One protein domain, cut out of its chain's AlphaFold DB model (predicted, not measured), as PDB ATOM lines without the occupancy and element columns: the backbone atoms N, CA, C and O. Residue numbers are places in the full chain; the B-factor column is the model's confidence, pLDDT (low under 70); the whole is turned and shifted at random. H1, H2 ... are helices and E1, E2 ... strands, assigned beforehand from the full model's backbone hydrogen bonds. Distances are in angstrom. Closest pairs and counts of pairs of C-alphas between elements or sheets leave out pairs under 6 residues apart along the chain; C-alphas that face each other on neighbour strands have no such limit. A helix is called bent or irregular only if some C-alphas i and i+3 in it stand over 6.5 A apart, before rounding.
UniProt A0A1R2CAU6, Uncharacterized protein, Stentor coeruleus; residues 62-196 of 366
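AT A GLANCE: This is residues 62 to 196 of the 366 residues of an uncharacterized protein of Stentor coeruleus (UniProt A0A1R2CAU6). Four helices, H3, H4, H5 and H6, stand side by side in an up-and-down bundle, each running against the one before it. Residues 62 to 97, with E1, H1 and H2, form an arch on the outer side of H3, and H1 is the part farthest from the middle. The printed part has 135 residues, with one named strand and six named helices in the order E1, H1, H2, H3, H4, H5, H6; the class is mostly helix. The whole is compact, with a radius of gyration of the C-alphas of 16.0 A, and flat, spanning 52 by 40 by 19 A.

IN THESE COORDINATES: H6, residues 167 to 196, is the longest helix at 43.3 A, from C-alpha 167 at (37.664, -42.963, 15.473) to C-alpha 196 at (41.028, -5.361, 36.687). H5 is residues 146 to 161, 22.8 A; H4 is 124 to 141, 25.9 A; H3 is 98 to 117, 28.8 A. H2 is residues 88 to 94, H1 is 73 to 82, and E1 is 70 to 72, beginning at C-alpha 70 (52.379, -34.185, 16.472). H1 is irregular: C-alphas 74 and 77 are 7.4 A apart.

HOW THE PARTS SIT: H6 touches H3 at a shallow tilt of 20 degrees, opposite ways, closest at the C-alphas of Ile 99 and Gly 186, 5.0 A. H5 and H6 form a hairpin, closest at C-alphas 146 and 184, 5.8 A. H3 and H5 are apart. H2 touches H3 at a steep tilt of 64 degrees, closest at C-alphas 93 and 101, 5.7 A. E1 pairs with no named strand; residues 62 to 63 pair antiparallel with its residues 70 to 71. In H3, H4 and H5 every O i to N i+4 pair is within hydrogen-bond range; in H6 25 of 26, in H2 2 of 3, in H1 2 of 6, beside 5 of 7 O i to N i+3 pairs.

THE WHOLE: The C-alphas farthest apart, those of Asp 121 and Lys 196, are 52.6 A apart. The printed part has no cut, and no link is long. Mean pLDDT of the printed part is 95.5, and no printed residue is under 70.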
ATOM      1  N   VAL A  62      50.789 -38.501  17.974       93.06
ATOM      2  CA  VAL A  62      50.932 -38.254  19.410       93.06
ATOM      3  C   VAL A  62      51.686 -36.947  19.628       93.06
ATOM      4  O   VAL A  62      52.616 -36.634  18.894       93.06
ATOM      5  N   ASN A  63      51.271 -36.164  20.623       93.81
ATOM      6  CA  ASN A  63      51.942 -34.909  20.945       93.81
ATOM      7  C   ASN A  63      53.246 -35.167  21.711       93.81
ATOM      8  O   ASN A  63      53.233 -35.840  22.743       93.81
ATOM      9  N   CYS A  64      54.348 -34.589  21.244       94.94
ATOM     10  CA  CYS A  64      55.610 -34.572  21.965       94.94
ATOM     11  C   CYS A  64      55.546 -33.601  23.142       94.94
ATOM     12  O   CYS A  64      55.211 -32.434  22.958       94.94
ATOM     13  N   MET A  65      55.933 -34.030  24.341       93.12
ATOM     14  CA  MET A  65      55.963 -33.124  25.497       93.12
ATOM     15  C   MET A  65      57.039 -32.037  25.385       93.12
ATOM     16  O   MET A  65      56.856 -30.964  25.942       93.12
ATOM     17  N   ASN A  66      58.126 -32.294  24.651       93.88
ATOM     18  CA  ASN A  66      59.272 -31.387  24.588       93.88
ATOM     19  C   ASN A  66      59.123 -30.327  23.487       93.88
ATOM     20  O   ASN A  66      59.236 -29.136  23.750       93.88
ATOM     21  N   CYS A  67      58.859 -30.745  22.246       92.94
ATOM     22  CA  CYS A  67      58.737 -29.821  21.112       92.94
ATOM     23  C   CYS A  67      57.286 -29.473  20.737       92.94
ATOM     24  O   CYS A  67      57.072 -28.659  19.838       92.94
ATOM     25  N   GLN A  68      56.296 -30.095  21.392       92.31
ATOM     26  CA  GLN A  68      54.863 -29.947  21.099       92.31
ATOM     27  C   GLN A  68      54.474 -30.270  19.640       92.31
ATOM     28  O   GLN A  68      53.477 -29.768  19.115       92.31
ATOM     29  N   GLU A  69      55.267 -31.099  18.955       93.31
ATOM     30  CA  GLU A  69      54.943 -31.589  17.615       93.31
ATOM     31  C   GLU A  69      54.076 -32.846  17.663       93.31
ATOM     32  O   GLU A  69      54.189 -33.672  18.567       93.31
ATOM     33  N   LEU A  70      53.214 -33.002  16.657       94.44
ATOM     34  CA  LEU A  70      52.379 -34.185  16.472       94.44
ATOM     35  C   LEU A  70      53.147 -35.224  15.647       94.44
ATOM     36  O   LEU A  70      53.285 -35.080  14.435       94.44
ATOM     37  N   ILE A  71      53.635 -36.270  16.308       94.88
ATOM     38  CA  ILE A  71      54.492 -37.313  15.734       94.88
ATOM     39  C   ILE A  71      53.649 -38.546  15.418       94.88
ATOM     40  O   ILE A  71      52.915 -39.025  16.281       94.88
ATOM     41  N   SER A  72      53.767 -39.088  14.207       92.81
ATOM     42  CA  SER A  72      53.169 -40.388  13.868       92.81
ATOM     43  C   SER A  72      53.727 -41.499  14.757       92.81
ATOM     44  O   SER A  72      54.920 -41.491  15.065       92.81
ATOM     45  N   ILE A  73      52.879 -42.455  15.146       91.50
ATOM     46  CA  ILE A  73      53.253 -43.561  16.042       91.50
ATOM     47  C   ILE A  73      54.518 -44.292  15.574       91.50
ATOM     48  O   ILE A  73      55.410 -44.550  16.380       91.50
ATOM     49  N   GLU A  74      54.662 -44.511  14.268       91.62
ATOM     50  CA  GLU A  74      55.818 -45.192  13.669       91.62
ATOM     51  C   GLU A  74      57.146 -44.444  13.878       91.62
ATOM     52  O   GLU A  74      58.216 -45.047  13.884       91.62
ATOM     53  N   LYS A  75      57.089 -43.122  14.071       94.00
ATOM     54  CA  LYS A  75      58.264 -42.246  14.199       94.00
ATOM     55  C   LYS A  75      58.587 -41.876  15.645       94.00
ATOM     56  O   LYS A  75      59.534 -41.124  15.875       94.00
ATOM     57  N   ILE A  76      57.832 -42.374  16.629       94.19
ATOM     58  CA  ILE A  76      58.027 -42.017  18.045       94.19
ATOM     59  C   ILE A  76      59.419 -42.435  18.540       94.19
ATOM     60  O   ILE A  76      60.100 -41.646  19.201       94.19
ATOM     61  N   GLU A  77      59.882 -43.640  18.202       95.69
ATOM     62  CA  GLU A  77      61.203 -44.124  18.630       95.69
ATOM     63  C   GLU A  77      62.357 -43.310  18.036       95.69
ATOM     64  O   GLU A  77      63.350 -43.056  18.714       95.69
ATOM     65  N   GLU A  78      62.248 -42.889  16.775       96.50
ATOM     66  CA  GLU A  78      63.267 -42.050  16.139       96.50
ATOM     67  C   GLU A  78      63.236 -40.628  16.710       96.50
ATOM     68  O   GLU A  78      64.273 -40.085  17.093       96.50
ATOM     69  N   HIS A  79      62.043 -40.047  16.848       95.81
ATOM     70  CA  HIS A  79      61.880 -38.695  17.364       95.81
ATOM     71  C   HIS A  79      62.356 -38.565  18.815       95.81
ATOM     72  O   HIS A  79      63.040 -37.600  19.149       95.81
ATOM     73  N   SER A  80      62.033 -39.530  19.682       95.38
ATOM     74  CA  SER A  80      62.416 -39.501  21.103       95.38
ATOM     75  C   SER A  80      63.932 -39.546  21.332       95.38
ATOM     76  O   SER A  80      64.409 -39.009  22.329       95.38
ATOM     77  N   LYS A  81      64.705 -40.107  20.393       96.31
ATOM     78  CA  LYS A  81      66.179 -40.074  20.434       96.31
ATOM     79  C   LYS A  81      66.744 -38.678  20.167       96.31
ATOM     80  O   LYS A  81      67.823 -38.359  20.657       96.31
ATOM     81  N   LEU A  82      66.036 -37.861  19.386       95.50
ATOM     82  CA  LEU A  82      66.457 -36.510  19.005       95.50
ATOM     83  C   LEU A  82      65.895 -35.448  19.957       95.50
ATOM     84  O   LEU A  82      66.603 -34.538  20.382       95.50
ATOM     85  N   CYS A  83      64.618 -35.569  20.312       96.12
ATOM     86  CA  CYS A  83      63.875 -34.582  21.083       96.12
ATOM     87  C   CYS A  83      63.993 -34.844  22.588       96.12
ATOM     88  O   CYS A  83      63.049 -35.279  23.248       96.12
ATOM     89  N   THR A  84      65.180 -34.592  23.132       94.75
ATOM     90  CA  THR A  84      65.494 -34.821  24.554       94.75
ATOM     91  C   THR A  84      65.346 -33.571  25.420       94.75
ATOM     92  O   THR A  84      65.208 -33.684  26.636       94.75
ATOM     93  N   THR A  85      65.330 -32.386  24.809       94.00
ATOM     94  CA  THR A  85      65.252 -31.088  25.492       94.00
ATOM     95  C   THR A  85      64.175 -30.207  24.872       94.00
ATOM     96  O   THR A  85      63.895 -30.307  23.676       94.00
ATOM     97  N   ILE A  86      63.592 -29.317  25.675       94.75
ATOM     98  CA  ILE A  86      62.616 -28.323  25.210       94.75
ATOM     99  C   ILE A  86      63.354 -27.271  24.363       94.75
ATOM    100  O   ILE A  86      64.336 -26.701  24.838       94.75
ATOM    101  N   PRO A  87      62.939 -27.012  23.110       93.69
ATOM    102  CA  PRO A  87      63.522 -25.943  22.303       93.69
ATOM    103  C   PRO A  87      63.195 -24.553  22.870       93.69
ATOM    104  O   PRO A  87      62.069 -24.313  23.303       93.69
ATOM    105  N   GLU A  88      64.120 -23.596  22.753       93.00
ATOM    106  CA  GLU A  88      63.930 -22.197  23.197       93.00
ATOM    107  C   GLU A  88      62.695 -21.527  22.553       93.00
ATOM    108  O   GLU A  88      61.992 -20.711  23.157       93.00
ATOM    109  N   SER A  89      62.363 -21.925  21.319       92.00
ATOM    110  CA  SER A  89      61.151 -21.471  20.630       92.00
ATOM    111  C   SER A  89      59.860 -21.924  21.315       92.00
ATOM    112  O   SER A  89      58.860 -21.223  21.224       92.00
ATOM    113  N   VAL A  90      59.861 -23.067  22.002       92.88
ATOM    114  CA  VAL A  90      58.712 -23.558  22.775       92.88
ATOM    115  C   VAL A  90      58.686 -22.896  24.149       92.88
ATOM    116  O   VAL A  90      57.637 -22.416  24.565       92.88
ATOM    117  N   GLU A  91      59.839 -22.771  24.807       93.56
ATOM    118  CA  GLU A  91      59.963 -22.140  26.130       93.56
ATOM    119  C   GLU A  91      59.482 -20.675  26.130       93.56
ATOM    120  O   GLU A  91      58.723 -20.240  27.004       93.56
ATOM    121  N   SER A  92      59.848 -19.920  25.090       93.88
ATOM    122  CA  SER A  92      59.379 -18.541  24.899       93.88
ATOM    123  C   SER A  92      57.867 -18.442  24.671       93.88
ATOM    124  O   SER A  92      57.242 -17.472  25.104       93.88
ATOM    125  N   ILE A  93      57.253 -19.445  24.036       94.38
ATOM    126  CA  ILE A  93      55.805 -19.492  23.802       94.38
ATOM    127  C   ILE A  93      55.060 -19.874  25.081       94.38
ATOM    128  O   ILE A  93      54.046 -19.250  25.388       94.38
ATOM    129  N   GLU A  94      55.560 -20.847  25.846       91.62
ATOM    130  CA  GLU A  94      54.979 -21.267  27.130       91.62
ATOM    131  C   GLU A  94      54.992 -20.149  28.177       91.62
ATOM    132  O   GLU A  94      54.073 -20.044  28.988       91.62
ATOM    133  N   SER A  95      55.980 -19.258  28.111       92.12
ATOM    134  CA  SER A  95      56.034 -18.049  28.944       92.12
ATOM    135  C   SER A  95      55.107 -16.923  28.450       92.12
ATOM    136  O   SER A  95      54.921 -15.916  29.136       92.12
ATOM    137  N   GLY A  96      54.550 -17.059  27.243       93.94
ATOM    138  CA  GLY A  96      53.702 -16.065  26.594       93.94
ATOM    139  C   GLY A  96      52.240 -16.098  27.045       93.94
ATOM    140  O   GLY A  96      51.846 -16.817  27.961       93.94
ATOM    141  N   SER A  97      51.399 -15.313  26.364       95.88
ATOM    142  CA  SER A  97      49.955 -15.307  26.624       95.88
ATOM    143  C   SER A  97      49.310 -16.646  26.256       95.88
ATOM    144  O   SER A  97      49.722 -17.306  25.299       95.88
ATOM    145  N   LEU A  98      48.232 -17.013  26.957       96.25
ATOM    146  CA  LEU A  98      47.474 -18.233  26.666       96.25
ATOM    147  C   LEU A  98      47.019 -18.293  25.195       96.25
ATOM    148  O   LEU A  98      47.101 -19.339  24.556       96.25
ATOM    149  N   ILE A  99      46.617 -17.155  24.619       96.75
ATOM    150  CA  ILE A  99      46.253 -17.049  23.196       96.75
ATOM    151  C   ILE A  99      47.429 -17.448  22.292       96.75
ATOM    152  O   ILE A  99      47.235 -18.210  21.344       96.75
ATOM    153  N   ALA A 100      48.648 -16.978  22.582       96.56
ATOM    154  CA  ALA A 100      49.832 -17.306  21.789       96.56
ATOM    155  C   ALA A 100      50.174 -18.802  21.875       96.56
ATOM    156  O   ALA A 100      50.426 -19.431  20.844       96.56
ATOM    157  N   GLN A 101      50.090 -19.384  23.075       96.12
ATOM    158  CA  GLN A 101      50.294 -20.819  23.296       96.12
ATOM    159  C   GLN A 101      49.294 -21.666  22.502       96.12
ATOM    160  O   GLN A 101      49.672 -22.591  21.781       96.12
ATOM    161  N   VAL A 102      48.006 -21.333  22.591       97.12
ATOM    162  CA  VAL A 102      46.950 -22.064  21.881       97.12
ATOM    163  C   VAL A 102      47.074 -21.882  20.368       97.12
ATOM    164  O   VAL A 102      46.926 -22.849  19.623       97.12
ATOM    165  N   THR A 103      47.418 -20.681  19.897       97.38
ATOM    166  CA  THR A 103      47.674 -20.412  18.472       97.38
ATOM    167  C   THR A 103      48.818 -21.271  17.939       97.38
ATOM    168  O   THR A 103      48.720 -21.820  16.840       97.38
ATOM    169  N   PHE A 104      49.897 -21.431  18.711       96.88
ATOM    170  CA  PHE A 104      51.009 -22.302  18.342       96.88
ATOM    171  C   PHE A 104      50.563 -23.766  18.204       96.88
ATOM    172  O   PHE A 104      50.808 -24.388  17.167       96.88
ATOM    173  N   LYS A 105      49.819 -24.287  19.189       96.81
ATOM    174  CA  LYS A 105      49.262 -25.651  19.153       96.81
ATOM    175  C   LYS A 105      48.292 -25.855  17.984       96.81
ATOM    176  O   LYS A 105      48.349 -26.885  17.315       96.81
ATOM    177  N   LEU A 106      47.436 -24.872  17.690       97.69
ATOM    178  CA  LEU A 106      46.514 -24.911  16.550       97.69
ATOM    179  C   LEU A 106      47.257 -24.975  15.212       97.69
ATOM    180  O   LEU A 106      46.857 -25.754  14.354       97.69
ATOM    181  N   LYS A 107      48.357 -24.227  15.039       97.44
ATOM    182  CA  LYS A 107      49.193 -24.302  13.826       97.44
ATOM    183  C   LYS A 107      49.829 -25.683  13.647       97.44
ATOM    184  O   LYS A 107      49.869 -26.204  12.535       97.44
ATOM    185  N   LYS A 108      50.299 -26.303  14.736       96.25
ATOM    186  CA  LYS A 108      50.832 -27.676  14.701       96.25
ATOM    187  C   LYS A 108      49.740 -28.694  14.353       96.25
ATOM    188  O   LYS A 108      49.978 -29.583  13.536       96.25
ATOM    189  N   LEU A 109      48.535 -28.536  14.908       97.38
ATOM    190  CA  LEU A 109      47.377 -29.364  14.565       97.38
ATOM    191  C   LEU A 109      46.951 -29.192  13.102       97.38
ATOM    192  O   LEU A 109      46.703 -30.185  12.426       97.38
ATOM    193  N   GLU A 110      46.906 -27.962  12.597       97.44
ATOM    194  CA  GLU A 110      46.599 -27.667  11.197       97.44
ATOM    195  C   GLU A 110      47.606 -28.334  10.253       97.44
ATOM    196  O   GLU A 110      47.197 -29.055   9.346       97.44
ATOM    197  N   SER A 111      48.911 -28.168  10.503       96.75
ATOM    198  CA  SER A 111      49.960 -28.820   9.707       96.75
ATOM    199  C   SER A 111      49.782 -30.338   9.684       96.75
ATOM    200  O   SER A 111      49.833 -30.954   8.624       96.75
ATOM    201  N   CYS A 112      49.501 -30.937  10.843       96.12
ATOM    202  CA  CYS A 112      49.231 -32.365  10.956       96.12
ATOM    203  C   CYS A 112      48.002 -32.793  10.136       96.12
ATOM    204  O   CYS A 112      48.047 -33.813   9.452       96.12
ATOM    205  N   LEU A 113      46.903 -32.034  10.182       96.56
ATOM    206  CA  LEU A 113      45.700 -32.320   9.394       96.56
ATOM    207  C   LEU A 113      45.978 -32.217   7.887       96.56
ATOM    208  O   LEU A 113      45.526 -33.071   7.128       96.56
ATOM    209  N   LEU A 114      46.750 -31.215   7.458       95.81
ATOM    210  CA  LEU A 114      47.160 -31.040   6.063       95.81
ATOM    211  C   LEU A 114      48.098 -32.148   5.573       95.81
ATOM    212  O   LEU A 114      48.063 -32.509   4.400       95.81
ATOM    213  N   ASP A 115      48.934 -32.711   6.441       94.31
ATOM    214  CA  ASP A 115      49.750 -33.868   6.076       94.31
ATOM    215  C   ASP A 115      48.904 -35.141   5.963       94.31
ATOM    216  O   ASP A 115      49.117 -35.942   5.052       94.31
ATOM    217  N   LEU A 116      47.881 -35.296   6.811       93.62
ATOM    218  CA  LEU A 116      46.951 -36.421   6.725       93.62
ATOM    219  C   LEU A 116      46.136 -36.421   5.427       93.62
ATOM    220  O   LEU A 116      45.878 -37.495   4.891       93.62
ATOM    221  N   THR A 117      45.753 -35.265   4.871       93.62
ATOM    222  CA  THR A 117      44.992 -35.234   3.603       93.62
ATOM    223  C   THR A 117      45.766 -35.821   2.421       93.62
ATOM    224  O   THR A 117      45.142 -36.315   1.479       93.62
ATOM    225  N   LYS A 118      47.104 -35.823   2.487       93.12
ATOM    226  CA  LYS A 118      47.991 -36.415   1.471       93.12
ATOM    227  C   LYS A 118      47.963 -37.944   1.489       93.12
ATOM    228  O   LYS A 118      48.376 -38.562   0.512       93.12
ATOM    229  N   ASN A 119      47.477 -38.561   2.567       89.38
ATOM    230  CA  ASN A 119      47.412 -40.011   2.676       89.38
ATOM    231  C   ASN A 119      46.344 -40.569   1.712       89.38
ATOM    232  O   ASN A 119      45.150 -40.247   1.795       89.38
ATOM    233  N   THR A 120      46.780 -41.389   0.753       87.75
ATOM    234  CA  THR A 120      45.917 -41.963  -0.289       87.75
ATOM    235  C   THR A 120      44.887 -42.921   0.277       87.75
ATOM    236  O   THR A 120      43.788 -42.996  -0.271       87.75
ATOM    237  N   ASP A 121      45.204 -43.564   1.395       88.81
ATOM    238  CA  ASP A 121      44.456 -44.712   1.893       88.81
ATOM    239  C   ASP A 121      43.215 -44.283   2.686       88.81
ATOM    240  O   ASP A 121      42.260 -45.045   2.823       88.81
ATOM    241  N   LEU A 122      43.169 -43.028   3.146       89.75
ATOM    242  CA  LEU A 122      42.033 -42.492   3.892       89.75
ATOM    243  C   LEU A 122      40.729 -42.531   3.089       89.75
ATOM    244  O   LEU A 122      40.654 -42.132   1.922       89.75
ATOM    245  N   ARG A 123      39.648 -42.900   3.780       91.25
ATOM    246  CA  ARG A 123      38.296 -42.899   3.214       91.25
ATOM    247  C   ARG A 123      37.901 -41.482   2.768       91.25
ATOM    248  O   ARG A 123      38.165 -40.526   3.500       91.25
ATOM    249  N   PRO A 124      37.174 -41.314   1.647       92.06
ATOM    250  CA  PRO A 124      36.764 -39.990   1.165       92.06
ATOM    251  C   PRO A 124      35.995 -39.152   2.201       92.06
ATOM    252  O   PRO A 124      36.208 -37.947   2.315       92.06
ATOM    253  N   GLY A 125      35.139 -39.793   3.006       92.69
ATOM    254  CA  GLY A 125      34.418 -39.119   4.091       92.69
ATOM    255  C   GLY A 125      35.347 -38.567   5.177       92.69
ATOM    256  O   GLY A 125      35.144 -37.449   5.646       92.69
ATOM    257  N   ASP A 126      36.399 -39.309   5.523       94.44
ATOM    258  CA  ASP A 126      37.401 -38.890   6.504       94.44
ATOM    259  C   ASP A 126      38.229 -37.713   5.968       94.44
ATOM    260  O   ASP A 126      38.404 -36.724   6.678       94.44
ATOM    261  N   LYS A 127      38.623 -37.743   4.685       95.31
ATOM    262  CA  LYS A 127      39.290 -36.607   4.016       95.31
ATOM    263  C   LYS A 127      38.447 -35.330   4.060       95.31
ATOM    264  O   LYS A 127      38.978 -34.255   4.337       95.31
ATOM    265  N   ASN A 128      37.133 -35.445   3.853       96.19
ATOM    266  CA  ASN A 128      36.223 -34.303   3.959       96.19
ATOM    267  C   ASN A 128      36.195 -33.730   5.389       96.19
ATOM    268  O   ASN A 128      36.334 -32.522   5.575       96.19
ATOM    269  N   TYR A 129      36.090 -34.583   6.415       97.50
ATOM    270  CA  TYR A 129      36.149 -34.124   7.808       97.50
ATOM    271  C   TYR A 129      37.478 -33.438   8.143       97.50
ATOM    272  O   TYR A 129      37.457 -32.373   8.755       97.50
ATOM    273  N   ILE A 130      38.610 -33.992   7.699       97.19
ATOM    274  CA  ILE A 130      39.937 -33.389   7.897       97.19
ATOM    275  C   ILE A 130      39.998 -31.993   7.265       97.19
ATOM    276  O   ILE A 130      40.420 -31.047   7.929       97.19
ATOM    277  N   SER A 131      39.516 -31.834   6.028       97.44
ATOM    278  CA  SER A 131      39.454 -30.529   5.354       97.44
ATOM    279  C   SER A 131      38.594 -29.521   6.131       97.44
ATOM    280  O   SER A 131      39.011 -28.385   6.384       97.44
ATOM    281  N   ILE A 132      37.426 -29.953   6.622       97.94
ATOM    282  CA  ILE A 132      36.562 -29.119   7.466       97.94
ATOM    283  C   ILE A 132      37.291 -28.703   8.751       97.94
ATOM    284  O   ILE A 132      37.249 -27.523   9.109       97.94
ATOM    285  N   PHE A 133      37.965 -29.630   9.436       98.38
ATOM    286  CA  PHE A 133      38.716 -29.336  10.659       98.38
ATOM    287  C   PHE A 133      39.889 -28.390  10.404       98.38
ATOM    288  O   PHE A 133      40.067 -27.448  11.174       98.38
ATOM    289  N   SER A 134      40.621 -28.562   9.302       98.12
ATOM    290  CA  SER A 134      41.699 -27.654   8.891       98.12
ATOM    291  C   SER A 134      41.182 -26.225   8.711       98.12
ATOM    292  O   SER A 134      41.739 -25.278   9.263       98.12
ATOM    293  N   ARG A 135      40.043 -26.054   8.027       98.12
ATOM    294  CA  ARG A 135      39.405 -24.739   7.858       98.12
ATOM    295  C   ARG A 135      38.957 -24.127   9.190       98.12
ATOM    296  O   ARG A 135      39.048 -22.915   9.377       98.12
ATOM    297  N   LEU A 136      38.458 -24.940  10.123       98.19
ATOM    298  CA  LEU A 136      38.090 -24.471  11.463       98.19
ATOM    299  C   LEU A 136      39.324 -24.097  12.306       98.19
ATOM    300  O   LEU A 136      39.247 -23.119  13.054       98.19
ATOM    301  N   CYS A 137      40.457 -24.794  12.145       98.06
ATOM    302  CA  CYS A 137      41.743 -24.398  12.735       98.06
ATOM    303  C   CYS A 137      42.144 -23.008  12.240       98.06
ATOM    304  O   CYS A 137      42.296 -22.099  13.051       98.06
ATOM    305  N   GLN A 138      42.205 -22.813  10.918       97.88
ATOM    306  CA  GLN A 138      42.551 -21.526  10.301       97.88
ATOM    307  C   GLN A 138      41.633 -20.398  10.763       97.88
ATOM    308  O   GLN A 138      42.095 -19.317  11.120       97.88
ATOM    309  N   LYS A 139      40.322 -20.651  10.804       98.00
ATOM    310  CA  LYS A 139      39.351 -19.666  11.286       98.00
ATOM    311  C   LYS A 139      39.587 -19.285  12.750       98.00
ATOM    312  O   LYS A 139      39.355 -18.139  13.106       98.00
ATOM    313  N   THR A 140      40.035 -20.223  13.582       97.94
ATOM    314  CA  THR A 140      40.356 -19.952  14.992       97.94
ATOM    315  C   THR A 140      41.674 -19.190  15.122       97.94
ATOM    316  O   THR A 140      41.719 -18.192  15.831       97.94
ATOM    317  N   ILE A 141      42.711 -19.594  14.381       97.62
ATOM    318  CA  ILE A 141      44.026 -18.929  14.344       97.62
ATOM    319  C   ILE A 141      43.900 -17.469  13.896       97.62
ATOM    320  O   ILE A 141      44.543 -16.592  14.461       97.62
ATOM    321  N   ASN A 142      43.063 -17.211  12.890       97.25
ATOM    322  CA  ASN A 142      42.842 -15.876  12.336       97.25
ATOM    323  C   ASN A 142      41.743 -15.094  13.067       97.25
ATOM    324  O   ASN A 142      41.388 -13.998  12.628       97.25
ATOM    325  N   SER A 143      41.154 -15.661  14.125       95.75
ATOM    326  CA  SER A 143      40.118 -14.957  14.872       95.75
ATOM    327  C   SER A 143      40.727 -13.800  15.654       95.75
ATOM    328  O   SER A 143      41.823 -13.912  16.196       95.75
ATOM    329  N   ASN A 144      40.013 -12.677  15.699       93.12
ATOM    330  CA  ASN A 144      40.468 -11.480  16.419       93.12
ATOM    331  C   ASN A 144      39.653 -11.209  17.687       93.12
ATOM    332  O   ASN A 144      39.977 -10.314  18.464       93.12
ATOM    333  N   ASN A 145      38.567 -11.951  17.885       93.75
ATOM    334  CA  ASN A 145      37.632 -11.730  18.972       93.75
ATOM    335  C   ASN A 145      37.044 -13.049  19.493       93.75
ATOM    336  O   ASN A 145      37.051 -14.099  18.842       93.75
ATOM    337  N   ILE A 146      36.481 -12.961  20.696       96.31
ATOM    338  CA  ILE A 146      35.871 -14.095  21.387       96.31
ATOM    339  C   ILE A 146      34.644 -14.654  20.653       96.31
ATOM    340  O   ILE A 146      34.394 -15.859  20.702       96.31
ATOM    341  N   THR A 147      33.878 -13.809  19.956       96.75
ATOM    342  CA  THR A 147      32.618 -14.206  19.312       96.75
ATOM    343  C   THR A 147      32.861 -15.094  18.092       96.75
ATOM    344  O   THR A 147      32.151 -16.081  17.902       96.75
ATOM    345  N   GLU A 148      33.897 -14.819  17.300       96.31
ATOM    346  CA  GLU A 148      34.346 -15.673  16.197       96.31
ATOM    347  C   GLU A 148      34.792 -17.051  16.686       96.31
ATOM    348  O   GLU A 148      34.340 -18.065  16.143       96.31
ATOM    349  N   THR A 149      35.609 -17.093  17.743       96.69
ATOM    350  CA  THR A 149      36.031 -18.356  18.367       96.69
ATOM    351  C   THR A 149      34.818 -19.128  18.900       96.69
ATOM    352  O   THR A 149      34.689 -20.331  18.669       96.69
ATOM    353  N   GLU A 150      33.864 -18.458  19.553       97.44
ATOM    354  CA  GLU A 150      32.643 -19.096  20.053       97.44
ATOM    355  C   GLU A 150      31.783 -19.683  18.924       97.44
ATOM    356  O   GLU A 150      31.230 -20.777  19.061       97.44
ATOM    357  N   ASN A 151      31.704 -18.991  17.787       97.75
ATOM    358  CA  ASN A 151      31.023 -19.504  16.604       97.75
ATOM    359  C   ASN A 151      31.701 -20.775  16.080       97.75
ATOM    360  O   ASN A 151      30.999 -21.732  15.755       97.75
ATOM    361  N   VAL A 152      33.039 -20.830  16.059       97.94
ATOM    362  CA  VAL A 152      33.774 -22.056  15.702       97.94
ATOM    363  C   VAL A 152      33.455 -23.191  16.673       97.94
ATOM    364  O   VAL A 152      33.113 -24.285  16.227       97.94
ATOM    365  N   VAL A 153      33.481 -22.938  17.985       98.00
ATOM    366  CA  VAL A 153      33.150 -23.949  19.006       98.00
ATOM    367  C   VAL A 153      31.729 -24.490  18.814       98.00
ATOM    368  O   VAL A 153      31.513 -25.703  18.895       98.00
ATOM    369  N   LYS A 154      30.751 -23.624  18.515       97.94
ATOM    370  CA  LYS A 154      29.363 -24.029  18.221       97.94
ATOM    371  C   LYS A 154      29.271 -24.866  16.947       97.94
ATOM    372  O   LYS A 154      28.623 -25.914  16.956       97.94
ATOM    373  N   SER A 155      29.931 -24.437  15.868       97.50
ATOM    374  CA  SER A 155      29.983 -25.183  14.607       97.50
ATOM    375  C   SER A 155      30.598 -26.566  14.801       97.50
ATOM    376  O   SER A 155      30.024 -27.553  14.345       97.50
ATOM    377  N   LEU A 156      31.712 -26.651  15.530       97.50
ATOM    378  CA  LEU A 156      32.386 -27.910  15.809       97.50
ATOM    379  C   LEU A 156      31.520 -28.820  16.684       97.50
ATOM    380  O   LEU A 156      31.329 -29.979  16.345       97.50
ATOM    381  N   SER A 157      30.896 -28.291  17.738       97.69
ATOM    382  CA  SER A 157      29.994 -29.072  18.598       97.69
ATOM    383  C   SER A 157      28.813 -29.658  17.810       97.69
ATOM    384  O   SER A 157      28.473 -30.825  17.983       97.69
ATOM    385  N   SER A 158      28.223 -28.883  16.893       97.56
ATOM    386  CA  SER A 158      27.158 -29.358  15.995       97.56
ATOM    387  C   SER A 158      27.653 -30.450  15.033       97.56
ATOM    388  O   SER A 158      27.012 -31.492  14.868       97.56
ATOM    389  N   LEU A 159      28.835 -30.251  14.444       97.06
ATOM    390  CA  LEU A 159      29.473 -31.225  13.561       97.06
ATOM    391  C   LEU A 159      29.757 -32.544  14.293       97.06
ATOM    392  O   LEU A 159      29.488 -33.616  13.757       97.06
ATOM    393  N   LEU A 160      30.217 -32.471  15.543       96.44
ATOM    394  CA  LEU A 160      30.542 -33.631  16.373       96.44
ATOM    395  C   LEU A 160      29.318 -34.460  16.782       96.44
ATOM    396  O   LEU A 160      29.464 -35.664  16.987       96.44
ATOM    397  N   VAL A 161      28.123 -33.867  16.858       96.56
ATOM    398  CA  VAL A 161      26.865 -34.599  17.120       96.56
ATOM    399  C   VAL A 161      26.465 -35.483  15.936       96.56
ATOM    400  O   VAL A 161      25.871 -36.542  16.114       96.56
ATOM    401  N   THR A 162      26.785 -35.051  14.716       95.75
ATOM    402  CA  THR A 162      26.414 -35.741  13.467       95.75
ATOM    403  C   THR A 162      27.601 -36.427  12.790       95.75
ATOM    404  O   THR A 162      27.500 -36.857  11.640       95.75
ATOM    405  N   TYR A 163      28.721 -36.536  13.504       95.75
ATOM    406  CA  TYR A 163      29.970 -37.090  13.009       95.75
ATOM    407  C   TYR A 163      29.841 -38.583  12.685       95.75
ATOM    408  O   TYR A 163      29.330 -39.359  13.490       95.75
ATOM    409  N   LYS A 164      30.316 -38.976  11.500       95.19
ATOM    410  CA  LYS A 164      30.288 -40.362  10.999       95.19
ATOM    411  C   LYS A 164      31.649 -40.847  10.477       95.19
ATOM    412  O   LYS A 164      31.697 -41.850   9.768       95.19
ATOM    413  N   GLY A 165      32.725 -40.109  10.752       92.62
ATOM    414  CA  GLY A 165      34.079 -40.497  10.347       92.62
ATOM    415  C   GLY A 165      34.680 -41.580  11.248       92.62
ATOM    416  O   GLY A 165      34.011 -42.106  12.139       92.62
ATOM    417  N   SER A 166      35.934 -41.944  10.986       93.25
ATOM    418  CA  SER A 166      36.692 -42.920  11.787       93.25
ATOM    419  C   SER A 166      37.015 -42.395  13.184       93.25
ATOM    420  O   SER A 166      37.071 -41.186  13.426       93.25
ATOM    421  N   LEU A 167      37.269 -43.319  14.114       92.25
ATOM    422  CA  LEU A 167      37.664 -42.963  15.473       92.25
ATOM    423  C   LEU A 167      38.995 -42.194  15.487       92.25
ATOM    424  O   LEU A 167      39.104 -41.183  16.180       92.25
ATOM    425  N   SER A 168      39.966 -42.586  14.657       91.81
ATOM    426  CA  SER A 168      41.249 -41.878  14.536       91.81
ATOM    427  C   SER A 168      41.061 -40.409  14.154       91.81
ATOM    428  O   SER A 168      41.684 -39.524  14.737       91.81
ATOM    429  N   ILE A 169      40.146 -40.117  13.223       95.38
ATOM    430  CA  ILE A 169      39.849 -38.740  12.806       95.38
ATOM    431  C   ILE A 169      39.037 -37.985  13.864       95.38
ATOM    432  O   ILE A 169      39.219 -36.776  14.036       95.38
ATOM    433  N   ARG A 170      38.201 -38.687  14.635       95.88
ATOM    434  CA  ARG A 170      37.473 -38.102  15.764       95.88
ATOM    435  C   ARG A 170      38.410 -37.533  16.828       95.88
ATOM    436  O   ARG A 170      38.139 -36.444  17.327       95.88
ATOM    437  N   ILE A 171      39.528 -38.203  17.114       95.69
ATOM    438  CA  ILE A 171      40.512 -37.740  18.105       95.69
ATOM    439  C   ILE A 171      41.044 -36.344  17.750       95.69
ATOM    440  O   ILE A 171      41.143 -35.478  18.620       95.69
ATOM    441  N   TYR A 172      41.341 -36.078  16.475       97.31
ATOM    442  CA  TYR A 172      41.772 -34.744  16.043       97.31
ATOM    443  C   TYR A 172      40.669 -33.694  16.196       97.31
ATOM    444  O   TYR A 172      40.953 -32.542  16.520       97.31
ATOM    445  N   ALA A 173      39.415 -34.092  15.998       97.69
ATOM    446  CA  ALA A 173      38.270 -33.215  16.183       97.69
ATOM    447  C   ALA A 173      38.074 -32.827  17.656       97.69
ATOM    448  O   ALA A 173      37.846 -31.655  17.956       97.69
ATOM    449  N   ASP A 174      38.215 -33.788  18.571       97.44
ATOM    450  CA  ASP A 174      38.128 -33.540  20.012       97.44
ATOM    451  C   ASP A 174      39.317 -32.678  20.491       97.44
ATOM    452  O   ASP A 174      39.125 -31.735  21.261       97.44
ATOM    453  N   ARG A 175      40.532 -32.904  19.960       97.56
ATOM    454  CA  ARG A 175      41.699 -32.027  20.200       97.56
ATOM    455  C   ARG A 175      41.453 -30.598  19.722       97.56
ATOM    456  O   ARG A 175      41.716 -29.655  20.464       97.56
ATOM    457  N   LEU A 176      40.925 -30.429  18.508       98.25
ATOM    458  CA  LEU A 176      40.550 -29.114  17.991       98.25
ATOM    459  C   LEU A 176      39.511 -28.448  18.895       98.25
ATOM    460  O   LEU A 176      39.630 -27.266  19.199       98.25
ATOM    461  N   GLN A 177      38.513 -29.198  19.368       98.19
ATOM    462  CA  GLN A 177      37.488 -28.662  20.257       98.19
ATOM    463  C   GLN A 177      38.077 -28.152  21.569       98.19
ATOM    464  O   GLN A 177      37.722 -27.048  21.987       98.19
ATOM    465  N   ALA A 178      38.985 -28.914  22.181       98.31
ATOM    466  CA  ALA A 178      39.695 -28.497  23.385       98.31
ATOM    467  C   ALA A 178      40.506 -27.214  23.138       98.31
ATOM    468  O   ALA A 178      40.340 -26.237  23.866       98.31
ATOM    469  N   LEU A 179      41.286 -27.157  22.052       98.25
ATOM    470  CA  LEU A 179      42.075 -25.967  21.710       98.25
ATOM    471  C   LEU A 179      41.197 -24.739  21.437       98.25
ATOM    472  O   LEU A 179      41.500 -23.653  21.918       98.25
ATOM    473  N   CYS A 180      40.075 -24.875  20.724       98.25
ATOM    474  CA  CYS A 180      39.158 -23.753  20.508       98.25
ATOM    475  C   CYS A 180      38.524 -23.256  21.823       98.25
ATOM    476  O   CYS A 180      38.255 -22.062  21.967       98.25
ATOM    477  N   GLN A 181      38.277 -24.149  22.788       98.12
ATOM    478  CA  GLN A 181      37.804 -23.761  24.120       98.12
ATOM    479  C   GLN A 181      38.892 -23.032  24.915       98.12
ATOM    480  O   GLN A 181      38.606 -21.983  25.488       98.12
ATOM    481  N   GLU A 182      40.134 -23.519  24.900       97.69
ATOM    482  CA  GLU A 182      41.274 -22.827  25.516       97.69
ATOM    483  C   GLU A 182      41.511 -21.449  24.878       97.69
ATOM    484  O   GLU A 182      41.721 -20.466  25.587       97.69
ATOM    485  N   HIS A 183      41.379 -21.333  23.553       97.75
ATOM    486  CA  HIS A 183      41.494 -20.057  22.840       97.75
ATOM    487  C   HIS A 183      40.445 -19.046  23.324       97.75
ATOM    488  O   HIS A 183      40.748 -17.881  23.591       97.75
ATOM    489  N   LYS A 184      39.201 -19.512  23.507       97.31
ATOM    490  CA  LYS A 184      38.117 -18.709  24.082       97.31
ATOM    491  C   LYS A 184      38.462 -18.239  25.499       97.31
ATOM    492  O   LYS A 184      38.223 -17.071  25.806       97.31
ATOM    493  N   LEU A 185      39.005 -19.117  26.343       97.19
ATOM    494  CA  LEU A 185      39.435 -18.762  27.701       97.19
ATOM    495  C   LEU A 185      40.537 -17.695  27.677       97.19
ATOM    496  O   LEU A 185      40.470 -16.750  28.458       97.19
ATOM    497  N   GLY A 186      41.476 -17.777  26.730       96.94
ATOM    498  CA  GLY A 186      42.514 -16.763  26.533       96.94
ATOM    499  C   GLY A 186      41.952 -15.358  26.289       96.94
ATOM    500  O   GLY A 186      42.400 -14.401  26.916       96.94
ATOM    501  N   TYR A 187      40.919 -15.212  25.452       96.81
ATOM    502  CA  TYR A 187      40.259 -13.907  25.277       96.81
ATOM    503  C   TYR A 187      39.564 -13.413  26.546       96.81
ATOM    504  O   TYR A 187      39.624 -12.221  26.854       96.81
ATOM    505  N   GLN A 188      38.916 -14.312  27.291       96.06
ATOM    506  CA  GLN A 188      38.265 -13.953  28.552       96.06
ATOM    507  C   GLN A 188      39.282 -13.480  29.591       96.06
ATOM    508  O   GLN A 188      39.022 -12.519  30.309       96.06
ATOM    509  N   GLU A 189      40.451 -14.115  29.650       95.50
ATOM    510  CA  GLU A 189      41.541 -13.709  30.532       95.50
ATOM    511  C   GLU A 189      42.042 -12.296  30.206       95.50
ATOM    512  O   GLU A 189      42.188 -11.467  31.109       95.50
ATOM    513  N   VAL A 190      42.235 -11.985  28.919       94.81
ATOM    514  CA  VAL A 190      42.622 -10.637  28.471       94.81
ATOM    515  C   VAL A 190      41.572  -9.601  28.881       94.81
ATOM    516  O   VAL A 190      41.919  -8.573  29.462       94.81
ATOM    517  N   GLU A 191      40.286  -9.882  28.652       94.31
ATOM    518  CA  GLU A 191      39.190  -8.982  29.032       94.31
ATOM    519  C   GLU A 191      39.123  -8.763  30.555       94.31
ATOM    520  O   GLU A 191      38.952  -7.636  31.028       94.31
ATOM    521  N   ILE A 192      39.307  -9.829  31.339       95.38
ATOM    522  CA  ILE A 192      39.356  -9.766  32.803       95.38
ATOM    523  C   ILE A 192      40.526  -8.896  33.267       95.38
ATOM    524  O   ILE A 192      40.358  -8.083  34.177       95.38
ATOM    525  N   ASN A 193      41.703  -9.036  32.658       95.38
ATOM    526  CA  ASN A 193      42.882  -8.262  33.037       95.38
ATOM    527  C   ASN A 193      42.723  -6.770  32.719       95.38
ATOM    528  O   ASN A 193      43.085  -5.939  33.554       95.38
ATOM    529  N   ILE A 194      42.105  -6.419  31.586       95.56
ATOM    530  CA  ILE A 194      41.757  -5.025  31.258       95.56
ATOM    531  C   ILE A 194      40.810  -4.451  32.321       95.56
ATOM    532  O   ILE A 194      41.109  -3.423  32.932       95.56
ATOM    533  N   LYS A 195      39.719  -5.162  32.632       96.25
ATOM    534  CA  LYS A 195      38.738  -4.729  33.642       96.25
ATOM    535  C   LYS A 195      39.344  -4.596  35.041       96.25
ATOM    536  O   LYS A 195      38.990  -3.680  35.778       96.25
ATOM    537  N   LYS A 196      40.283  -5.471  35.418       96.62
ATOM    538  CA  LYS A 196      41.028  -5.361  36.687       96.62
ATOM    539  C   LYS A 196      41.858  -4.078  36.753       96.62
ATOM    540  O   LYS A 196      41.856  -3.413  37.786       96.62
TER     541      LYS A 196